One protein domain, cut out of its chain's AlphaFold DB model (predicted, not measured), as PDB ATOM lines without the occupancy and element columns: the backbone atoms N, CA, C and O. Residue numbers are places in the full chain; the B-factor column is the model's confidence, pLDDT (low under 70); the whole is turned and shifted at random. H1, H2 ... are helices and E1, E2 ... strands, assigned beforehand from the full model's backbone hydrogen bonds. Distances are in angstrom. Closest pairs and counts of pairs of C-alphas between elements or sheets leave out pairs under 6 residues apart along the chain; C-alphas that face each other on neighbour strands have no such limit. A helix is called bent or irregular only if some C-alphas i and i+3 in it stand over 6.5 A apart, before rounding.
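What this domain is: This is residues 58 to 97 of the 680 residues of the protein "Phage integrase family protein" of Streptomyces sp. Ncost-T10-10d (UniProt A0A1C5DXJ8). At one end of a small body the first printed stretch, residues 58 to 70, folds back on itself as a loop, and its two ends, residues 58 to 59 and residues 68 to 69 of the short strand E1, pair antiparallel. Beyond this loop are two short helices, H1 and H2, set about perpendicular to each other and joined by a tight link. The printed part has 40 residues, with one named strand and two named helices in the order E1, H1, H2, and its class is mostly helix. The whole is compact, with a radius of gyration of the C-alphas of 9.0 A, and elongated in outline, its C-alphas spanning 23 by 15 by 13 A.

How they stand to each other: Residues 58 to 59, at the beginning of the printed part, pair antiparallel with residues 68 to 69 of the strand E1, residues 68 to 70. E1 pairs with no named strand. After E1 a short link of 6 residues leads to the helix H1, residues 77 to 86, and the two are apart. H1 is followed, after a tight link of 3 residues, by the helix H2, residues 90 to 96. H1 and H2 are close but not clearly touching, with 2 pairs of C-alphas within 8 A. Their closest C-alphas, those of Arg 83 and Phe 93, are 6.3 A apart. The lines of H1 and H2 are about perpendicular, at 89 degrees, and their centres are 11.1 A apart. E1 and H2 are apart. In H1 and H2 every O i to N i+4 pair is within hydrogen-bond range.

Where its parts are: The printed part begins with the C-alpha of Ser 58 at (29.713, -7.734, 24.732). E1 runs from Ile 68, its C-alpha at (26.127, -7.742, 29.089), to Arg 70. H1 runs from Thr 77, its C-alpha at (31.328, -4.510, 37.899), to Ser 86, and measures 14.3 A from first to last C-alpha. H2 runs from Arg 90 to Thr 96, where the C-alpha is at (37.047, -20.728, 36.947), and measures 10.2 A. Neither helix is bent or irregular.

The domain as a whole: The two C-alphas farthest apart are those of Ser 58 and Gly 87, at 23.5 A. The first and last printed C-alphas, those of Ser 58 and Phe 97, are 18.2 A apart. The printed part has no cut, and neither link between the named elements is long. The mean pLDDT of the printed part is 84.4, and residues 71 to 72, in the link from E1 to H1, are under 70 in this predicted model.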
ATOM      1  N   SER A  58      29.256  -6.342  24.681       82.75
ATOM      2  CA  SER A  58      29.713  -7.734  24.732       82.75
ATOM      3  C   SER A  58      29.226  -8.420  26.001       82.75
ATOM      4  O   SER A  58      28.751  -7.773  26.935       82.75
ATOM      5  N   ARG A  59      29.329  -9.748  26.065       84.31
ATOM      6  CA  ARG A  59      29.115 -10.482  27.318       84.31
ATOM      7  C   ARG A  59      30.321 -10.307  28.241       84.31
ATOM      8  O   ARG A  59      31.454 -10.145  27.795       84.31
ATOM      9  N   CYS A  60      30.069 -10.351  29.543       83.81
ATOM     10  CA  CYS A  60      31.112 -10.451  30.554       83.81
ATOM     11  C   CYS A  60      32.003 -11.662  30.247       83.81
ATOM     12  O   CYS A  60      31.491 -12.756  30.044       83.81
ATOM     13  N   ARG A  61      33.329 -11.482  30.273       84.44
ATOM     14  CA  ARG A  61      34.284 -12.545  29.911       84.44
ATOM     15  C   ARG A  61      34.197 -13.788  30.806       84.44
ATOM     16  O   ARG A  61      34.539 -14.878  30.370       84.44
ATOM     17  N   THR A  62      33.760 -13.638  32.057       86.62
ATOM     18  CA  THR A  62      33.524 -14.775  32.962       86.62
ATOM     19  C   THR A  62      32.525 -15.760  32.349       86.62
ATOM     20  O   THR A  62      31.357 -15.420  32.187       86.62
ATOM     21  N   ARG A  63      32.963 -16.997  32.081       84.94
ATOM     22  CA  ARG A  63      32.213 -18.011  31.315       84.94
ATOM     23  C   ARG A  63      30.830 -18.323  31.889       84.94
ATOM     24  O   ARG A  63      29.912 -18.642  31.145       84.94
ATOM     25  N   ARG A  64      30.676 -18.244  33.214       86.94
ATOM     26  CA  ARG A  64      29.414 -18.488  33.940       86.94
ATOM     27  C   ARG A  64      28.664 -17.190  34.290       86.94
ATOM     28  O   ARG A  64      27.967 -17.132  35.299       86.94
ATOM     29  N   CYS A  65      28.854 -16.120  33.518       85.94
ATOM     30  CA  CYS A  65      28.244 -14.812  33.755       85.94
ATOM     31  C   CYS A  65      27.562 -14.271  32.492       85.94
ATOM     32  O   CYS A  65      28.230 -13.836  31.562       85.94
ATOM     33  N   ASP A  66      26.236 -14.149  32.519       85.00
ATOM     34  CA  ASP A  66      25.460 -13.653  31.369       85.00
ATOM     35  C   ASP A  66      25.269 -12.129  31.344       85.00
ATOM     36  O   ASP A  66      24.444 -11.597  30.602       85.00
ATOM     37  N   VAL A  67      26.008 -11.382  32.174       86.06
ATOM     38  CA  VAL A  67      25.882  -9.918  32.183       86.06
ATOM     39  C   VAL A  67      26.463  -9.342  30.908       86.06
ATOM     40  O   VAL A  67      27.634  -9.550  30.610       86.06
ATOM     41  N   ILE A  68      25.672  -8.521  30.233       87.69
ATOM     42  CA  ILE A  68      26.127  -7.742  29.089       87.69
ATOM     43  C   ILE A  68      26.798  -6.472  29.599       87.69
ATOM     44  O   ILE A  68      26.257  -5.743  30.436       87.69
ATOM     45  N   VAL A  69      28.000  -6.229  29.101       83.31
ATOM     46  CA  VAL A  69      28.863  -5.116  29.460       83.31
ATOM     47  C   VAL A  69      29.038  -4.178  28.269       83.31
ATOM     48  O   VAL A  69      28.789  -4.526  27.115       83.31
ATOM     49  N   ARG A  70      29.442  -2.943  28.564       81.00
ATOM     50  CA  ARG A  70      29.810  -1.964  27.534       81.00
ATOM     51  C   ARG A  70      31.064  -2.472  26.838       81.00
ATOM     52  O   ARG A  70      31.896  -3.077  27.502       81.00
ATOM     53  N   ALA A  71      31.267  -2.141  25.564       69.06
ATOM     54  CA  ALA A  71      32.455  -2.612  24.854       69.06
ATOM     55  C   ALA A  71      33.768  -2.282  25.578       69.06
ATOM     56  O   ALA A  71      34.706  -3.059  25.514       69.06
ATOM     57  N   GLN A  72      33.883  -1.150  26.272       66.50
ATOM     58  CA  GLN A  72      35.120  -0.778  26.979       66.50
ATOM     59  C   GLN A  72      35.459  -1.718  28.149       66.50
ATOM     60  O   GLN A  72      36.618  -1.793  28.550       66.50
ATOM     61  N   GLU A  73      34.473  -2.452  28.656       71.50
ATOM     62  CA  GLU A  73      34.584  -3.306  29.828       71.50
ATOM     63  C   GLU A  73      34.820  -4.763  29.425       71.50
ATOM     64  O   GLU A  73      34.175  -5.300  28.529       71.50
ATOM     65  N   THR A  74      35.732  -5.443  30.119       77.56
ATOM     66  CA  THR A  74      35.955  -6.892  29.939       77.56
ATOM     67  C   THR A  74      35.073  -7.727  30.869       77.56
ATOM     68  O   THR A  74      34.621  -8.816  30.523       77.56
ATOM     69  N   PHE A  75      34.822  -7.215  32.072       83.50
ATOM     70  CA  PHE A  75      34.045  -7.872  33.115       83.50
ATOM     71  C   PHE A  75      32.924  -6.944  33.566       83.50
ATOM     72  O   PHE A  75      33.071  -5.724  33.536       83.50
ATOM     73  N   CYS A  76      31.810  -7.501  34.043       86.38
ATOM     74  CA  CYS A  76      30.824  -6.678  34.738       86.38
ATOM     75  C   CYS A  76      31.400  -6.177  36.068       86.38
ATOM     76  O   CYS A  76      32.319  -6.794  36.604       86.38
ATOM     77  N   THR A  77      30.835  -5.111  36.644       87.94
ATOM     78  CA  THR A  77      31.328  -4.510  37.899       87.94
ATOM     79  C   THR A  77      31.555  -5.554  38.996       87.94
ATOM     80  O   THR A  77      32.633  -5.615  39.574       87.94
ATOM     81  N   TYR A  78      30.594  -6.463  39.196       88.81
ATOM     82  CA  TYR A  78      30.718  -7.539  40.181       88.81
ATOM     83  C   TYR A  78      31.900  -8.477  39.891       88.81
ATOM     84  O   TYR A  78      32.707  -8.731  40.777       88.81
ATOM     85  N   CYS A  79      32.031  -8.978  38.660       87.69
ATOM     86  CA  CYS A  79      33.134  -9.875  38.304       87.69
ATOM     87  C   CYS A  79      34.486  -9.146  38.345       87.69
ATOM     88  O   CYS A  79      35.477  -9.728  38.765       87.69
ATOM     89  N   SER A  80      34.520  -7.862  37.980       88.62
ATOM     90  CA  SER A  80      35.713  -7.017  38.075       88.62
ATOM     91  C   SER A  80      36.191  -6.873  39.524       88.62
ATOM     92  O   SER A  80      37.377  -7.049  39.811       88.62
ATOM     93  N   ASP A  81      35.266  -6.631  40.455       90.06
ATOM     94  CA  ASP A  81      35.577  -6.504  41.881       90.06
ATOM     95  C   ASP A  81      35.994  -7.836  42.508       90.06
ATOM     96  O   ASP A  81      36.964  -7.878  43.261       90.06
ATOM     97  N   GLN A  82      35.310  -8.934  42.172       92.62
ATOM     98  CA  GLN A  82      35.670 -10.267  42.665       92.62
ATOM     99  C   GLN A  82      37.030 -10.720  42.137       92.62
ATOM    100  O   GLN A  82      37.844 -11.226  42.903       92.62
ATOM    101  N   ARG A  83      37.337 -10.437  40.865       92.50
ATOM    102  CA  ARG A  83      38.664 -10.687  40.298       92.50
ATOM    103  C   ARG A  83      39.742  -9.951  41.080       92.50
ATOM    104  O   ARG A  83      40.737 -10.553  41.468       92.50
ATOM    105  N   ARG A  84      39.525  -8.659  41.348       88.50
ATOM    106  CA  ARG A  84      40.463  -7.825  42.113       88.50
ATOM    107  C   ARG A  84      40.725  -8.392  43.507       88.50
ATOM    108  O   ARG A  84      41.864  -8.375  43.945       88.50
ATOM    109  N   LYS A  85      39.687  -8.916  44.167       91.88
ATOM    110  CA  LYS A  85      39.799  -9.572  45.479       91.88
ATOM    111  C   LYS A  85      40.511 -10.921  45.413       91.88
ATOM    112  O   LYS A  85      41.251 -11.245  46.326       91.88
ATOM    113  N   SER A  86      40.289 -11.691  44.348       91.19
ATOM    114  CA  SER A  86      40.909 -13.010  44.178       91.19
ATOM    115  C   SER A  86      42.404 -12.951  43.860       91.19
ATOM    116  O   SER A  86      43.095 -13.941  44.044       91.19
ATOM    117  N   GLY A  87      42.896 -11.831  43.316       85.75
ATOM    118  CA  GLY A  87      44.269 -11.714  42.810       85.75
ATOM    119  C   GLY A  87      44.548 -12.505  41.523       85.75
ATOM    120  O   GLY A  87      45.608 -12.328  40.931       85.75
ATOM    121  N   LEU A  88      43.598 -13.319  41.049       81.81
ATOM    122  CA  LEU A  88      43.789 -14.188  39.894       81.81
ATOM    123  C   LEU A  88      44.009 -13.397  38.587       81.81
ATOM    124  O   LEU A  88      43.362 -12.357  38.349       81.81
ATOM    125  N   PRO A  89      44.862 -13.915  37.683       79.75
ATOM    126  CA  PRO A  89      44.942 -13.452  36.303       79.75
ATOM    127  C   PRO A  89      43.570 -13.456  35.618       79.75
ATOM    128  O   PRO A  89      42.668 -14.223  35.957       79.75
ATOM    129  N   ARG A  90      43.387 -12.574  34.626       78.31
ATOM    130  CA  ARG A  90      42.081 -12.372  33.968       78.31
ATOM    131  C   ARG A  90      41.516 -13.654  33.352       78.31
ATOM    132  O   ARG A  90      40.319 -13.884  33.501       78.31
ATOM    133  N   GLU A  91      42.347 -14.442  32.675       77.81
ATOM    134  CA  GLU A  91      41.912 -15.666  31.988       77.81
ATOM    135  C   GLU A  91      41.507 -16.755  32.972       77.81
ATOM    136  O   GLU A  91      40.412 -17.306  32.875       77.81
ATOM    137  N   GLU A  92      42.350 -16.995  33.971       76.81
ATOM    138  CA  GLU A  92      42.093 -17.983  35.010       76.81
ATOM    139  C   GLU A  92      40.813 -17.653  35.780       76.81
ATOM    140  O   GLU A  92      39.928 -18.499  35.913       76.81
ATOM    141  N   PHE A  93      40.643 -16.391  36.188       89.31
ATOM    142  CA  PHE A  93      39.406 -15.932  36.813       89.31
ATOM    143  C   PHE A  93      38.196 -16.113  35.889       89.31
ATOM    144  O   PHE A  93      37.140 -16.567  36.323       89.31
ATOM    145  N   ALA A  94      38.317 -15.751  34.608       84.56
ATOM    146  CA  ALA A  94      37.212 -15.859  33.663       84.56
ATOM    147  C   ALA A  94      36.762 -17.312  33.439       84.56
ATOM    148  O   ALA A  94      35.564 -17.552  33.264       84.56
ATOM    149  N   ALA A  95      37.702 -18.259  33.457       83.06
ATOM    150  CA  ALA A  95      37.442 -19.679  33.261       83.06
ATOM    151  C   ALA A  95      36.852 -20.361  34.506       83.06
ATOM    152  O   ALA A  95      35.970 -21.210  34.371       83.06
ATOM    153  N   THR A  96      37.320 -19.989  35.701       89.12
ATOM    154  CA  THR A  96      37.047 -20.728  36.947       89.12
ATOM    155  C   THR A  96      35.982 -20.087  37.835       89.12
ATOM    156  O   THR A  96      35.271 -20.793  38.548       89.12
ATOM    157  N   PHE A  97      35.825 -18.759  37.800       92.12
ATOM    158  CA  PHE A  97      34.938 -18.065  38.729       92.12
ATOM    159  C   PHE A  97      33.455 -18.286  38.399       92.12
ATOM    160  O   PHE A  97      32.992 -18.022  37.286       92.12
TER     161      PHE A  97